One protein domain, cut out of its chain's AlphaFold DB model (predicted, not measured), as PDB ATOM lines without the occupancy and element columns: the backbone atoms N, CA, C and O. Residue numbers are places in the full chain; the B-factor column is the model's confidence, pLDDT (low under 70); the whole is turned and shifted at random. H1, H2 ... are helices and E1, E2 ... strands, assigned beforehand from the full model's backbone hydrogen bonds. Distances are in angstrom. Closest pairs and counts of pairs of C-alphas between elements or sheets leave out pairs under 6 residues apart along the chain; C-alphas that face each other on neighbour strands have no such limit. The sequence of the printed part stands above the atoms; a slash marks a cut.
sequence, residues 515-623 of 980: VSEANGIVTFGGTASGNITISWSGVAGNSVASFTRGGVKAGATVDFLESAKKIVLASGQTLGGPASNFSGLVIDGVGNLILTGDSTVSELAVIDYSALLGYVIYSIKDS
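This is residues 515 to 623 of the 980 residues of an uncharacterized protein of Nitrosomonas marina (UniProt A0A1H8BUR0). The chain is wound in stacked turns, a short, twisted solenoid with two walls: E1, E2, E5, E7 and E9 make one wall, and E6, E8 and E10 make most of the other, with the hairpin of E3 and E4 set beside E6. In the turns E5, E6, H1 and E7, E8, H2, a strand of the first wall leads to one of the second, and a short helix lies on the way back; E9 and E10 make a last half-turn. The long link after E4 folds back along E4. The printed part has 109 residues, with ten named strands and two named helices in the order E1 E2 E3 E4 E5 E6 H1 E7 E8 H2 E9 E10; the five-stranded sheet, E1 E2 E5 E7 E9, is mixed, E6 E8 E10 is parallel and E3 E4 antiparallel. The class is mostly strand, and the whole is compact, with a radius of gyration of the C-alphas of 12.9 A and spans of 40 by 28 by 26 A.

E1, residues 515 to 518, begins at C-alpha 515 (-27.173, 19.983, 46.624). E2 holds residues 521 to 526 and is 16.9 A long; E3, residues 532 to 536, is 13.7 A, and E4, residues 544 to 549, 17.3 A. After residues 550 to 565, which hold no named element, come E5, residues 566 to 569, and E6, residues 574 to 577. C-alpha 566 lies at (-25.812, 7.949, 42.262). H1 is residues 579 to 582 and E7 residues 586 to 589. E8, residues 592 to 599, is 16.9 A from first to last C-alpha and bends by 73 degrees at residue 596. H2, residues 601 to 605, and E9, residues 608 to 612, follow. E10, residues 616 to 622, is 18.5 A long and ends at C-alpha 622 (-1.869, -2.004, 49.365).

In the largest sheet, only just strongly twisted with C-alphas up to 4.0 A off its best plane, E1 and E9 are the edge strands. E1 and E2 form an antiparallel hairpin, with N 516 and O 523 3.0 A apart. E2 and E5 are parallel, with N 522 and O 566 at 2.8 A. E5 and E7 are parallel, with N 567 and O 586 at 2.8 A, as are E7 and E9, with N 587 and O 608 at 2.8 A. E3 and E4 form an antiparallel hairpin, with N 533 and O 548 at 2.8 A. The closest C-alphas of E3 and E6, Ile 532 and Leu 575, are 4.7 A apart. E6 and E8 are parallel at 17 degrees, with N 575 and O 592 at 2.9 A; E8 and E10 are parallel at 13 degrees, with N 595 and O 617 at 2.8 A. H1 and H2 are on the same face of the sheet E6 E8 E10, at heights of 7.8 A and 7.1 A over the sheet. H1 and H2 only just touch, with 3 pairs of C-alphas within 8 A, the closest being Ser 580 and Glu 603 at 5.9 A. The O i to N i+4 pair of H2 is within hydrogen-bond range; H1 is too short for one, but its O i to N i+3 pair is within range.

The two C-alphas farthest apart, those of Thr 527 and Ser 623, are 42.0 A apart. The printed part has no cut. The link from E4 to E5 is long; in it residues 552 to 553 and 558 to 559 pair antiparallel with residues 548 to 549 and 544 to 545 of E4. The mean pLDDT of the printed part is 88.4, and no printed residue is under 70.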
ATOM      1  N   VAL A 515     -27.094  21.418  46.901       92.56
ATOM      2  CA  VAL A 515     -27.173  19.983  46.624       92.56
ATOM      3  C   VAL A 515     -28.638  19.665  46.382       92.56
ATOM      4  O   VAL A 515     -29.487  20.039  47.194       92.56
ATOM      5  N   SER A 516     -28.933  19.006  45.268       87.31
ATOM      6  CA  SER A 516     -30.271  18.512  44.946       87.31
ATOM      7  C   SER A 516     -30.226  17.019  44.675       87.31
ATOM      8  O   SER A 516     -29.385  16.555  43.906       87.31
ATOM      9  N   GLU A 517     -31.156  16.290  45.283       90.38
ATOM     10  CA  GLU A 517     -31.434  14.889  44.980       90.38
ATOM     11  C   GLU A 517     -32.783  14.812  44.258       90.38
ATOM     12  O   GLU A 517     -33.770  15.392  44.714       90.38
ATOM     13  N   ALA A 518     -32.801  14.170  43.092       87.38
ATOM     14  CA  ALA A 518     -34.023  13.884  42.355       87.38
ATOM     15  C   ALA A 518     -33.910  12.534  41.642       87.38
ATOM     16  O   ALA A 518     -32.963  12.300  40.890       87.38
ATOM     17  N   ASN A 519     -34.914  11.670  41.830       86.81
ATOM     18  CA  ASN A 519     -34.963  10.313  41.271       86.81
ATOM     19  C   ASN A 519     -33.723   9.465  41.619       86.81
ATOM     20  O   ASN A 519     -33.255   8.673  40.801       86.81
ATOM     21  N   GLY A 520     -33.168   9.663  42.813       87.00
ATOM     22  CA  GLY A 520     -31.968   9.000  43.302       87.00
ATOM     23  C   GLY A 520     -30.659   9.480  42.697       87.00
ATOM     24  O   GLY A 520     -29.627   8.834  42.885       87.00
ATOM     25  N   ILE A 521     -30.676  10.617  42.001       91.38
ATOM     26  CA  ILE A 521     -29.481  11.251  41.450       91.38
ATOM     27  C   ILE A 521     -29.169  12.517  42.242       91.38
ATOM     28  O   ILE A 521     -29.972  13.449  42.300       91.38
ATOM     29  N   VAL A 522     -27.962  12.566  42.793       93.94
ATOM     30  CA  VAL A 522     -27.400  13.731  43.471       93.94
ATOM     31  C   VAL A 522     -26.663  14.597  42.458       93.94
ATOM     32  O   VAL A 522     -25.788  14.125  41.731       93.94
ATOM     33  N   THR A 523     -27.010  15.879  42.421       91.19
ATOM     34  CA  THR A 523     -26.398  16.893  41.555       91.19
ATOM     35  C   THR A 523     -26.012  18.129  42.362       91.19
ATOM     36  O   THR A 523     -26.611  18.435  43.397       91.19
ATOM     37  N   PHE A 524     -25.001  18.853  41.878       93.06
ATOM     38  CA  PHE A 524     -24.428  20.008  42.567       93.06
ATOM     39  C   PHE A 524     -24.613  21.300  41.766       93.06
ATOM     40  O   PHE A 524     -24.416  21.319  40.550       93.06
ATOM     41  N   GLY A 525     -24.920  22.403  42.455       85.88
ATOM     42  CA  GLY A 525     -25.090  23.735  41.871       85.88
ATOM     43  C   GLY A 525     -24.684  24.872  42.819       85.88
ATOM     44  O   GLY A 525     -24.131  24.647  43.896       85.88
ATOM     45  N   GLY A 526     -24.970  26.114  42.423       84.12
ATOM     46  CA  GLY A 526     -24.614  27.322  43.181       84.12
ATOM     47  C   GLY A 526     -23.352  28.034  42.670       84.12
ATOM     48  O   GLY A 526     -22.798  27.668  41.635       84.12
ATOM     49  N   THR A 527     -22.933  29.093  43.370       80.06
ATOM     50  CA  THR A 527     -21.810  29.972  42.988       80.06
ATOM     51  C   THR A 527     -20.503  29.702  43.741       80.06
ATOM     52  O   THR A 527     -19.482  30.299  43.398       80.06
ATOM     53  N   ALA A 528     -20.497  28.817  44.745       77.94
ATOM     54  CA  ALA A 528     -19.275  28.397  45.434       77.94
ATOM     55  C   ALA A 528     -18.317  27.669  44.469       77.94
ATOM     56  O   ALA A 528     -18.739  26.814  43.687       77.94
ATOM     57  N   SER A 529     -17.026  28.000  44.529       80.50
ATOM     58  CA  SER A 529     -15.955  27.402  43.723       80.50
ATOM     59  C   SER A 529     -15.056  26.485  44.568       80.50
ATOM     60  O   SER A 529     -15.133  26.481  45.795       80.50
ATOM     61  N   GLY A 530     -14.217  25.676  43.912       80.88
ATOM     62  CA  GLY A 530     -13.356  24.672  44.555       80.88
ATOM     63  C   GLY A 530     -13.919  23.248  44.492       80.88
ATOM     64  O   GLY A 530     -14.968  23.014  43.877       80.88
ATOM     65  N   ASN A 531     -13.200  22.308  45.111       87.25
ATOM     66  CA  ASN A 531     -13.570  20.891  45.157       87.25
ATOM     67  C   ASN A 531     -14.778  20.675  46.072       87.25
ATOM     68  O   ASN A 531     -14.960  21.385  47.064       87.25
ATOM     69  N   ILE A 532     -15.596  19.691  45.718       92.69
ATOM     70  CA  ILE A 532     -16.720  19.214  46.515       92.69
ATOM     71  C   ILE A 532     -16.197  18.087  47.402       92.69
ATOM     72  O   ILE A 532     -15.572  17.164  46.893       92.69
ATOM     73  N   THR A 533     -16.453  18.145  48.705       90.75
ATOM     74  CA  THR A 533     -16.141  17.072  49.658       90.75
ATOM     75  C   THR A 533     -17.423  16.526  50.278       90.75
ATOM     76  O   THR A 533     -18.436  17.227  50.346       90.75
ATOM     77  N   ILE A 534     -17.383  15.269  50.719       91.94
ATOM     78  CA  ILE A 534     -18.501  14.555  51.344       91.94
ATOM     79  C   ILE A 534     -18.156  14.183  52.793       91.94
ATOM     80  O   ILE A 534     -16.998  13.925  53.126       91.94
ATOM     81  N   SER A 535     -19.149  14.185  53.677       88.25
ATOM     82  CA  SER A 535     -19.024  13.723  55.063       88.25
ATOM     83  C   SER A 535     -20.288  12.992  55.492       88.25
ATOM     84  O   SER A 535     -21.393  13.502  55.286       88.25
ATOM     85  N   TRP A 536     -20.120  11.829  56.110       88.25
ATOM     86  CA  TRP A 536     -21.203  10.920  56.475       88.25
ATOM     87  C   TRP A 536     -21.565  11.029  57.956       88.25
ATOM     88  O   TRP A 536     -20.713  11.283  58.802       88.25
ATOM     89  N   SER A 537     -22.844  10.831  58.268       83.19
ATOM     90  CA  SER A 537     -23.346  10.670  59.643       83.19
ATOM     91  C   SER A 537     -23.313   9.215  60.141       83.19
ATOM     92  O   SER A 537     -23.604   8.968  61.307       83.19
ATOM     93  N   GLY A 538     -22.949   8.275  59.263       80.06
ATOM     94  CA  GLY A 538     -22.873   6.834  59.501       80.06
ATOM     95  C   GLY A 538     -21.921   6.169  58.496       80.06
ATOM     96  O   GLY A 538     -20.901   6.760  58.147       80.06
ATOM     97  N   VAL A 539     -22.243   4.963  58.020       80.94
ATOM     98  CA  VAL A 539     -21.411   4.214  57.057       80.94
ATOM     99  C   VAL A 539     -21.393   4.922  55.696       80.94
ATOM    100  O   VAL A 539     -22.443   5.293  55.168       80.94
ATOM    101  N   ALA A 540     -20.203   5.115  55.122       83.69
ATOM    102  CA  ALA A 540     -20.044   5.741  53.813       83.69
ATOM    103  C   ALA A 540     -20.830   4.986  52.729       83.69
ATOM    104  O   ALA A 540     -20.852   3.758  52.712       83.69
ATOM    105  N   GLY A 541     -21.535   5.726  51.871       80.25
ATOM    106  CA  GLY A 541     -22.401   5.167  50.829       80.25
ATOM    107  C   GLY A 541     -23.733   4.598  51.316       80.25
ATOM    108  O   GLY A 541     -24.613   4.379  50.494       80.25
ATOM    109  N   ASN A 542     -23.921   4.413  52.628       82.88
ATOM    110  CA  ASN A 542     -25.091   3.750  53.207       82.88
ATOM    111  C   ASN A 542     -25.678   4.529  54.401       82.88
ATOM    112  O   ASN A 542     -26.062   3.958  55.422       82.88
ATOM    113  N   SER A 543     -25.647   5.863  54.345       87.50
ATOM    114  CA  SER A 543     -26.113   6.753  55.422       87.50
ATOM    115  C   SER A 543     -26.442   8.154  54.897       87.50
ATOM    116  O   SER A 543     -26.422   8.408  53.693       87.50
ATOM    117  N   VAL A 544     -26.720   9.103  55.797       88.94
ATOM    118  CA  VAL A 544     -26.947  10.501  55.419       88.94
ATOM    119  C   VAL A 544     -25.615  11.232  55.233       88.94
ATOM    120  O   VAL A 544     -24.814  11.332  56.170       88.94
ATOM    121  N   ALA A 545     -25.408  11.775  54.037       90.81
ATOM    122  CA  ALA A 545     -24.266  12.585  53.645       90.81
ATOM    123  C   ALA A 545     -24.552  14.088  53.736       90.81
ATOM    124  O   ALA A 545     -25.647  14.579  53.444       90.81
ATOM    125  N   SER A 546     -23.509  14.844  54.054       91.00
ATOM    126  CA  SER A 546     -23.446  16.291  53.877       91.00
ATOM    127  C   SER A 546     -22.279  16.655  52.967       91.00
ATOM    128  O   SER A 546     -21.246  15.990  52.985       91.00
ATOM    129  N   PHE A 547     -22.445  17.714  52.173       93.62
ATOM    130  CA  PHE A 547     -21.442  18.138  51.197       93.62
ATOM    131  C   PHE A 547     -20.931  19.539  51.499       93.62
ATOM    132  O   PHE A 547     -21.689  20.408  51.939       93.62
ATOM    133  N   THR A 548     -19.659  19.779  51.192       88.94
ATOM    134  CA  THR A 548     -19.015  21.089  51.346       88.94
ATOM    135  C   THR A 548     -18.274  21.468  50.068       88.94
ATOM    136  O   THR A 548     -17.636  20.620  49.455       88.94
ATOM    137  N   ARG A 549     -18.329  22.744  49.665       90.19
ATOM    138  CA  ARG A 549     -17.550  23.278  48.535       90.19
ATOM    139  C   ARG A 549     -16.951  24.630  48.895       90.19
ATOM    140  O   ARG A 549     -17.678  25.533  49.300       90.19
ATOM    141  N   GLY A 550     -15.628  24.766  48.788       76.50
ATOM    142  CA  GLY A 550     -14.936  26.024  49.108       76.50
ATOM    143  C   GLY A 550     -15.193  26.530  50.539       76.50
ATOM    144  O   GLY A 550     -15.293  27.734  50.754       76.50
ATOM    145  N   GLY A 551     -15.375  25.614  51.499       78.75
ATOM    146  CA  GLY A 551     -15.707  25.925  52.899       78.75
ATOM    147  C   GLY A 551     -17.193  26.187  53.183       78.75
ATOM    148  O   GLY A 551     -17.560  26.382  54.340       78.75
ATOM    149  N   VAL A 552     -18.063  26.162  52.167       81.50
ATOM    150  CA  VAL A 552     -19.514  26.359  52.316       81.50
ATOM    151  C   VAL A 552     -20.222  25.007  52.363       81.50
ATOM    152  O   VAL A 552     -20.192  24.254  51.387       81.50
ATOM    153  N   LYS A 553     -20.868  24.693  53.492       87.12
ATOM    154  CA  LYS A 553     -21.681  23.480  53.664       87.12
ATOM    155  C   LYS A 553     -23.032  23.651  52.966       87.12
ATOM    156  O   LYS A 553     -23.691  24.675  53.140       87.12
ATOM    157  N   ALA A 554     -23.455  22.655  52.193       87.62
ATOM    158  CA  ALA A 554     -24.784  22.646  51.597       87.62
ATOM    159  C   ALA A 554     -25.861  22.596  52.690       87.62
ATOM    160  O   ALA A 554     -25.725  21.875  53.679       87.62
ATOM    161  N   GLY A 555     -26.948  23.350  52.505       75.50
ATOM    162  CA  GLY A 555     -28.073  23.347  53.448       75.50
ATOM    163  C   GLY A 555     -28.880  22.044  53.442       75.50
ATOM    164  O   GLY A 555     -29.548  21.744  54.425       75.50
ATOM    165  N   ALA A 556     -28.807  21.274  52.352       80.69
ATOM    166  CA  ALA A 556     -29.450  19.973  52.216       80.69
ATOM    167  C   ALA A 556     -28.473  18.838  52.561       80.69
ATOM    168  O   ALA A 556     -27.307  18.859  52.160       80.69
ATOM    169  N   THR A 557     -28.979  17.837  53.272       87.38
ATOM    170  CA  THR A 557     -28.336  16.539  53.500       87.38
ATOM    171  C   THR A 557     -29.015  15.483  52.638       87.38
ATOM    172  O   THR A 557     -30.205  15.611  52.356       87.38
ATOM    173  N   VAL A 558     -28.284  14.454  52.224       89.50
ATOM    174  CA  VAL A 558     -28.763  13.441  51.274       89.50
ATOM    175  C   VAL A 558     -28.692  12.066  51.910       89.50
ATOM    176  O   VAL A 558     -27.644  11.713  52.435       89.50
ATOM    177  N   ASP A 559     -29.773  11.297  51.845       88.31
ATOM    178  CA  ASP A 559     -29.822   9.935  52.371       88.31
ATOM    179  C   ASP A 559     -29.545   8.903  51.271       88.31
ATOM    180  O   ASP A 559     -30.317   8.781  50.319       88.31
ATOM    181  N   PHE A 560     -28.436   8.174  51.401       88.31
ATOM    182  CA  PHE A 560     -28.048   7.113  50.468       88.31
ATOM    183  C   PHE A 560     -28.582   5.727  50.863       88.31
ATOM    184  O   PHE A 560     -28.428   4.784  50.094       88.31
ATOM    185  N   LEU A 561     -29.235   5.597  52.022       81.38
ATOM    186  CA  LEU A 561     -29.891   4.352  52.428       81.38
ATOM    187  C   LEU A 561     -31.216   4.135  51.675       81.38
ATOM    188  O   LEU A 561     -31.603   2.999  51.403       81.38
ATOM    189  N   GLU A 562     -31.908   5.222  51.321       79.44
ATOM    190  CA  GLU A 562     -33.249   5.165  50.727       79.44
ATOM    191  C   GLU A 562     -33.336   5.857  49.361       79.44
ATOM    192  O   GLU A 562     -33.665   5.212  48.358       79.44
ATOM    193  N   SER A 563     -33.089   7.174  49.309       80.75
ATOM    194  CA  SER A 563     -33.453   7.981  48.141       80.75
ATOM    195  C   SER A 563     -32.327   8.093  47.118       80.75
ATOM    196  O   SER A 563     -32.570   7.830  45.942       80.75
ATOM    197  N   ALA A 564     -31.102   8.419  47.533       87.19
ATOM    198  CA  ALA A 564     -29.960   8.599  46.642       87.19
ATOM    199  C   ALA A 564     -29.272   7.278  46.280       87.19
ATOM    200  O   ALA A 564     -29.005   6.444  47.134       87.19
ATOM    201  N   LYS A 565     -28.926   7.116  45.000       84.75
ATOM    202  CA  LYS A 565     -28.222   5.935  44.472       84.75
ATOM    203  C   LYS A 565     -26.978   6.275  43.656       84.75
ATOM    204  O   LYS A 565     -26.175   5.395  43.369       84.75
ATOM    205  N   LYS A 566     -26.838   7.531  43.221       92.50
ATOM    206  CA  LYS A 566     -25.812   7.949  42.262       92.50
ATOM    207  C   LYS A 566     -25.488   9.432  42.381       92.50
ATOM    208  O   LYS A 566     -26.383  10.243  42.609       92.50
ATOM    209  N   ILE A 567     -24.233   9.796  42.144       95.06
ATOM    210  CA  ILE A 567     -23.767  11.181  42.026       95.06
ATOM    211  C   ILE A 567     -23.444  11.476  40.554       95.06
ATOM    212  O   ILE A 567     -22.727  10.711  39.916       95.06
ATOM    213  N   VAL A 568     -23.949  12.589  40.010       95.06
ATOM    214  CA  VAL A 568     -23.630  13.039  38.642       95.06
ATOM    215  C   VAL A 568     -22.912  14.388  38.680       95.06
ATOM    216  O   VAL A 568     -23.465  15.390  39.140       95.06
ATOM    217  N   LEU A 569     -21.681  14.418  38.166       95.00
ATOM    218  CA  LEU A 569     -20.808  15.587  38.121       95.00
ATOM    219  C   LEU A 569     -20.927  16.331  36.785       95.00
ATOM    220  O   LEU A 569     -20.795  15.756  35.702       95.00
ATOM    221  N   ALA A 570     -21.137  17.644  36.852       89.38
ATOM    222  CA  ALA A 570     -21.153  18.514  35.679       89.38
ATOM    223  C   ALA A 570     -19.739  18.977  35.277       89.38
ATOM    224  O   ALA A 570     -18.778  18.864  36.039       89.38
ATOM    225  N   SER A 571     -19.619  19.558  34.079       87.06
ATOM    226  CA  SER A 571     -18.338  20.049  33.556       87.06
ATOM    227  C   SER A 571     -17.729  21.098  34.495       87.06
ATOM    228  O   SER A 571     -18.415  22.020  34.939       87.06
ATOM    229  N   GLY A 572     -16.444  20.937  34.825       79.69
ATOM    230  CA  GLY A 572     -15.723  21.812  35.757       79.69
ATOM    231  C   GLY A 572     -16.001  21.554  37.245       79.69
ATOM    232  O   GLY A 572     -15.522  22.317  38.088       79.69
ATOM    233  N   GLN A 573     -16.767  20.514  37.597       91.06
ATOM    234  CA  GLN A 573     -16.897  20.042  38.978       91.06
ATOM    235  C   GLN A 573     -15.840  18.982  39.281       91.06
ATOM    236  O   GLN A 573     -15.565  18.123  38.449       91.06
ATOM    237  N   THR A 574     -15.299  19.035  40.494       91.56
ATOM    238  CA  THR A 574     -14.376  18.029  41.017       91.56
ATOM    239  C   THR A 574     -14.898  17.560  42.365       91.56
ATOM    240  O   THR A 574     -15.072  18.384  43.269       91.56
ATOM    241  N   LEU A 575     -15.160  16.264  42.491       93.88
ATOM    242  CA  LEU A 575     -15.464  15.604  43.757       93.88
ATOM    243  C   LEU A 575     -14.157  15.068  44.342       93.88
ATOM    244  O   LEU A 575     -13.382  14.453  43.615       93.88
ATOM    245  N   GLY A 576     -13.887  15.319  45.622       91.31
ATOM    246  CA  GLY A 576     -12.660  14.842  46.246       91.31
ATOM    247  C   GLY A 576     -12.761  14.530  47.732       91.31
ATOM    248  O   GLY A 576     -13.587  15.089  48.457       91.31
ATOM    249  N   GLY A 577     -11.925  13.591  48.166       86.25
ATOM    250  CA  GLY A 577     -11.895  13.018  49.514       86.25
ATOM    251  C   GLY A 577     -11.186  11.655  49.518       86.25
ATOM    252  O   GLY A 577     -10.788  11.199  48.453       86.25
ATOM    253  N   PRO A 578     -10.999  10.997  50.671       88.19
ATOM    254  CA  PRO A 578     -10.424   9.647  50.723       88.19
ATOM    255  C   PRO A 578     -11.347   8.609  50.060       88.19
ATOM    256  O   PRO A 578     -12.566   8.778  50.087       88.19
ATOM    257  N   ALA A 579     -10.789   7.532  49.493       89.31
ATOM    258  CA  ALA A 579     -11.545   6.497  48.769       89.31
ATOM    259  C   ALA A 579     -12.668   5.861  49.606       89.31
ATOM    260  O   ALA A 579     -13.797   5.740  49.130       89.31
ATOM    261  N   SER A 580     -12.403   5.578  50.883       87.00
ATOM    262  CA  SER A 580     -13.397   5.071  51.841       87.00
ATOM    263  C   SER A 580     -14.668   5.923  51.935       87.00
ATOM    264  O   SER A 580     -15.755   5.382  52.128       87.00
ATOM    265  N   ASN A 581     -14.585   7.242  51.721       88.75
ATOM    266  CA  ASN A 581     -15.760   8.118  51.730       88.75
ATOM    267  C   ASN A 581     -16.679   7.932  50.513       88.75
ATOM    268  O   ASN A 581     -17.789   8.471  50.518       88.75
ATOM    269  N   PHE A 582     -16.237   7.210  49.486       90.56
ATOM    270  CA  PHE A 582     -17.001   6.940  48.270       90.56
ATOM    271  C   PHE A 582     -17.393   5.467  48.120       90.56
ATOM    272  O   PHE A 582     -17.998   5.109  47.112       90.56
ATOM    273  N   SER A 583     -17.087   4.632  49.116       86.81
ATOM    274  CA  SER A 583     -17.426   3.209  49.120       86.81
ATOM    275  C   SER A 583     -18.912   2.979  48.819       86.81
ATOM    276  O   SER A 583     -19.775   3.583  49.454       86.81
ATOM    277  N   GLY A 584     -19.211   2.116  47.846       83.62
ATOM    278  CA  GLY A 584     -20.571   1.762  47.431       83.62
ATOM    279  C   GLY A 584     -21.278   2.805  46.556       83.62
ATOM    280  O   GLY A 584     -22.448   2.617  46.218       83.62
ATOM    281  N   LEU A 585     -20.613   3.904  46.185       90.06
ATOM    282  CA  LEU A 585     -21.209   4.947  45.352       90.06
ATOM    283  C   LEU A 585     -21.024   4.689  43.855       90.06
ATOM    284  O   LEU A 585     -19.958   4.282  43.401       90.06
ATOM    285  N   VAL A 586     -22.043   5.077  43.083       93.19
ATOM    286  CA  VAL A 586     -21.953   5.247  41.626       93.19
ATOM    287  C   VAL A 586     -21.700   6.722  41.301       93.19
ATOM    288  O   VAL A 586     -22.486   7.590  41.699       93.19
ATOM    289  N   ILE A 587     -20.633   7.019  40.560       94.25
ATOM    290  CA  ILE A 587     -20.194   8.362  40.161       94.25
ATOM    291  C   ILE A 587     -20.166   8.449  38.628       94.25
ATOM    292  O   ILE A 587     -19.554   7.632  37.951       94.25
ATOM    293  N   ASP A 588     -20.834   9.451  38.061       94.88
ATOM    294  CA  ASP A 588     -20.997   9.618  36.607       94.88
ATOM    295  C   ASP A 588     -20.924  11.099  36.205       94.88
ATOM    296  O   ASP A 588     -20.852  11.994  37.050       94.88
ATOM    297  N   GLY A 589     -20.977  11.377  34.907       92.50
ATOM    298  CA  GLY A 589     -21.051  12.702  34.318       92.50
ATOM    299  C   GLY A 589     -19.773  13.080  33.582       92.50
ATOM    300  O   GLY A 589     -19.034  12.234  33.098       92.50
ATOM    301  N   VAL A 590     -19.518  14.380  33.467       88.75
ATOM    302  CA  VAL A 590     -18.369  14.944  32.722       88.75
ATOM    303  C   VAL A 590     -17.413  15.737  33.627       88.75
ATOM    304  O   VAL A 590     -16.585  16.504  33.135       88.75
ATOM    305  N   GLY A 591     -17.586  15.631  34.947       88.19
ATOM    306  CA  GLY A 591     -16.686  16.204  35.952       88.19
ATOM    307  C   GLY A 591     -15.576  15.234  36.364       88.19
ATOM    308  O   GLY A 591     -15.429  14.173  35.773       88.19
ATOM    309  N   ASN A 592     -14.806  15.597  37.389       89.88
ATOM    310  CA  ASN A 592     -13.604  14.867  37.802       89.88
ATOM    311  C   ASN A 592     -13.741  14.270  39.207       89.88
ATOM    312  O   ASN A 592     -14.422  14.843  40.064       89.88
ATOM    313  N   LEU A 593     -13.023  13.180  39.466       93.62
ATOM    314  CA  LEU A 593     -12.902  12.548  40.780       93.62
ATOM    315  C   LEU A 593     -11.439  12.575  41.236       93.62
ATOM    316  O   LEU A 593     -10.548  12.176  40.493       93.62
ATOM    317  N   ILE A 594     -11.184  13.055  42.453       91.25
ATOM    318  CA  ILE A 594      -9.849  13.063  43.064       91.25
ATOM    319  C   ILE A 594      -9.921  12.350  44.410       91.25
ATOM    320  O   ILE A 594     -10.409  12.915  45.392       91.25
ATOM    321  N   LEU A 595      -9.411  11.125  44.462       93.50
ATOM    322  CA  LEU A 595      -9.239  10.396  45.708       93.50
ATOM    323  C   LEU A 595      -7.964  10.901  46.387       93.50
ATOM    324  O   LEU A 595      -6.877  10.862  45.817       93.50
ATOM    325  N   THR A 596      -8.117  11.488  47.568       85.69
ATOM    326  CA  THR A 596      -7.018  12.108  48.310       85.69
ATOM    327  C   THR A 596      -6.379  11.105  49.256       85.69
ATOM    328  O   THR A 596      -7.097  10.479  50.034       85.69
ATOM    329  N   GLY A 597      -5.047  11.057  49.272       87.12
ATOM    330  CA  GLY A 597      -4.299  10.061  50.037       87.12
ATOM    331  C   GLY A 597      -4.231   8.721  49.309       87.12
ATOM    332  O   GLY A 597      -4.709   8.592  48.179       87.12
ATOM    333  N   ASP A 598      -3.626   7.740  49.965       91.44
ATOM    334  CA  ASP A 598      -3.481   6.408  49.394       91.44
ATOM    335  C   ASP A 598      -4.793   5.622  49.509       91.44
ATOM    336  O   ASP A 598      -5.518   5.747  50.497       91.44
ATOM    337  N   SER A 599      -5.097   4.828  48.487       93.75
ATOM    338  CA  SER A 599      -6.284   3.971  48.412       93.75
ATOM    339  C   SER A 599      -5.867   2.508  48.292       93.75
ATOM    340  O   SER A 599      -4.908   2.191  47.588       93.75
ATOM    341  N   THR A 600      -6.602   1.607  48.932       94.25
ATOM    342  CA  THR A 600      -6.460   0.164  48.687       94.25
ATOM    343  C   THR A 600      -7.203  -0.236  47.409       94.25
ATOM    344  O   THR A 600      -8.176   0.405  47.004       94.25
ATOM    345  N   VAL A 601      -6.792  -1.332  46.774       92.81
ATOM    346  CA  VAL A 601      -7.485  -1.915  45.615       92.81
ATOM    347  C   VAL A 601      -8.927  -2.272  45.984       92.81
ATOM    348  O   VAL A 601      -9.837  -2.079  45.177       92.81
ATOM    349  N   SER A 602      -9.156  -2.729  47.218       91.19
ATOM    350  CA  SER A 602     -10.495  -3.058  47.719       91.19
ATOM    351  C   SER A 602     -11.411  -1.833  47.839       91.19
ATOM    352  O   SER A 602     -12.567  -1.896  47.419       91.19
ATOM    353  N   GLU A 603     -10.896  -0.697  48.323       92.06
ATOM    354  CA  GLU A 603     -11.644   0.563  48.387       92.06
ATOM    355  C   GLU A 603     -11.974   1.098  46.993       92.06
ATOM    356  O   GLU A 603     -13.050   1.655  46.797       92.06
ATOM    357  N   LEU A 604     -11.081   0.913  46.017       92.56
ATOM    358  CA  LEU A 604     -11.331   1.308  44.630       92.56
ATOM    359  C   LEU A 604     -12.373   0.406  43.956       92.56
ATOM    360  O   LEU A 604     -13.224   0.902  43.220       92.56
ATOM    361  N   ALA A 605     -12.346  -0.901  44.232       89.44
ATOM    362  CA  ALA A 605     -13.237  -1.884  43.611       89.44
ATOM    363  C   ALA A 605     -14.723  -1.667  43.942       89.44
ATOM    364  O   ALA A 605     -15.594  -2.088  43.181       89.44
ATOM    365  N   VAL A 606     -15.021  -1.009  45.066       88.00
ATOM    366  CA  VAL A 606     -16.392  -0.725  45.517       88.00
ATOM    367  C   VAL A 606     -16.909   0.654  45.088       88.00
ATOM    368  O   VAL A 606     -18.020   1.023  45.467       88.00
ATOM    369  N   ILE A 607     -16.140   1.422  44.308       91.06
ATOM    370  CA  ILE A 607     -16.566   2.706  43.734       91.06
ATOM    371  C   ILE A 607     -16.822   2.502  42.240       91.06
ATOM    372  O   ILE A 607     -15.901   2.232  41.473       91.06
ATOM    373  N   ASP A 608     -18.061   2.688  41.791       91.50
ATOM    374  CA  ASP A 608     -18.377   2.616  40.363       91.50
ATOM    375  C   ASP A 608     -18.256   4.002  39.723       91.50
ATOM    376  O   ASP A 608     -19.186   4.805  39.757       91.50
ATOM    377  N   TYR A 609     -17.102   4.284  39.123       92.12
ATOM    378  CA  TYR A 609     -16.864   5.477  38.302       92.12
ATOM    379  C   TYR A 609     -16.779   5.158  36.800       92.12
ATOM    380  O   TYR A 609     -16.286   5.970  36.019       92.12
ATOM    381  N   SER A 610     -17.269   3.989  36.369       87.50
ATOM    382  CA  SER A 610     -17.120   3.499  34.987       87.50
ATOM    383  C   SER A 610     -17.803   4.376  33.929       87.50
ATOM    384  O   SER A 610     -17.408   4.370  32.763       87.50
ATOM    385  N   ALA A 611     -18.821   5.145  34.327       88.62
ATOM    386  CA  ALA A 611     -19.556   6.056  33.455       88.62
ATOM    387  C   ALA A 611     -19.005   7.499  33.461       88.62
ATOM    388  O   ALA A 611     -19.425   8.321  32.647       88.62
ATOM    389  N   LEU A 612     -18.047   7.821  34.338       91.50
ATOM    390  CA  LEU A 612     -17.471   9.159  34.435       91.50
ATOM    391  C   LEU A 612     -16.568   9.463  33.226       91.50
ATOM    392  O   LEU A 612     -15.618   8.745  32.940       91.50
ATOM    393  N   LEU A 613     -16.850  10.562  32.524       87.00
ATOM    394  CA  LEU A 613     -16.131  10.984  31.313       87.00
ATOM    395  C   LEU A 613     -14.987  11.978  31.578       87.00
ATOM    396  O   LEU A 613     -14.248  12.312  30.650       87.00
ATOM    397  N   GLY A 614     -14.873  12.513  32.799       84.06
ATOM    398  CA  GLY A 614     -13.719  13.318  33.214       84.06
ATOM    399  C   GLY A 614     -12.596  12.460  33.798       84.06
ATOM    400  O   GLY A 614     -12.646  11.235  33.738       84.06
ATOM    401  N   TYR A 615     -11.558  13.095  34.347       84.50
ATOM    402  CA  TYR A 615     -10.422  12.346  34.890       84.50
ATOM    403  C   TYR A 615     -10.697  11.830  36.307       84.50
ATOM    404  O   TYR A 615     -11.378  12.481  37.107       84.50
ATOM    405  N   VAL A 616     -10.104  10.680  36.613       89.69
ATOM    406  CA  VAL A 616     -10.046  10.086  37.949       89.69
ATOM    407  C   VAL A 616      -8.583  10.070  38.381       89.69
ATOM    408  O   VAL A 616      -7.730   9.641  37.611       89.69
ATOM    409  N   ILE A 617      -8.287  10.575  39.576       89.50
ATOM    410  CA  ILE A 617      -6.940  10.560  40.162       89.50
ATOM    411  C   ILE A 617      -6.999   9.814  41.490       89.50
ATOM    412  O   ILE A 617      -7.826  10.150  42.339       89.50
ATOM    413  N   TYR A 618      -6.104   8.846  41.668       93.94
ATOM    414  CA  TYR A 618      -5.840   8.155  42.930       93.94
ATOM    415  C   TYR A 618      -4.403   7.629  42.959       93.94
ATOM    416  O   TYR A 618      -3.802   7.425  41.905       93.94
ATOM    417  N   SER A 619      -3.881   7.380  44.157       95.31
ATOM    418  CA  SER A 619      -2.659   6.597  44.377       95.31
ATOM    419  C   SER A 619      -3.022   5.312  45.115       95.31
ATOM    420  O   SER A 619      -3.939   5.309  45.939       95.31
ATOM    421  N   ILE A 620      -2.333   4.220  44.799       96.69
ATOM    422  CA  ILE A 620      -2.544   2.910  45.415       96.69
ATOM    423  C   ILE A 620      -1.497   2.696  46.506       96.69
ATOM    424  O   ILE A 620      -0.305   2.870  46.254       96.69
ATOM    425  N   LYS A 621      -1.933   2.255  47.687       95.25
ATOM    426  CA  LYS A 621      -1.062   1.657  48.703       95.25
ATOM    427  C   LYS A 621      -1.741   0.439  49.299       95.25
ATOM    428  O   LYS A 621      -2.745   0.578  49.993       95.25
ATOM    429  N   ASP A 622      -1.219  -0.744  49.001       94.50
ATOM    430  CA  ASP A 622      -1.869  -2.004  49.365       94.50
ATOM    431  C   ASP A 622      -0.858  -3.162  49.448       94.50
ATOM    432  O   ASP A 622       0.315  -3.014  49.095       94.50
ATOM    433  N   SER A 623      -1.322  -4.313  49.932       91.44
ATOM    434  CA  SER A 623      -0.597  -5.585  49.915       91.44
ATOM    435  C   SER A 623      -0.265  -6.021  48.492       91.44
ATOM    436  O   SER A 623      -1.005  -5.756  47.537       91.44
TER     437      SER A 623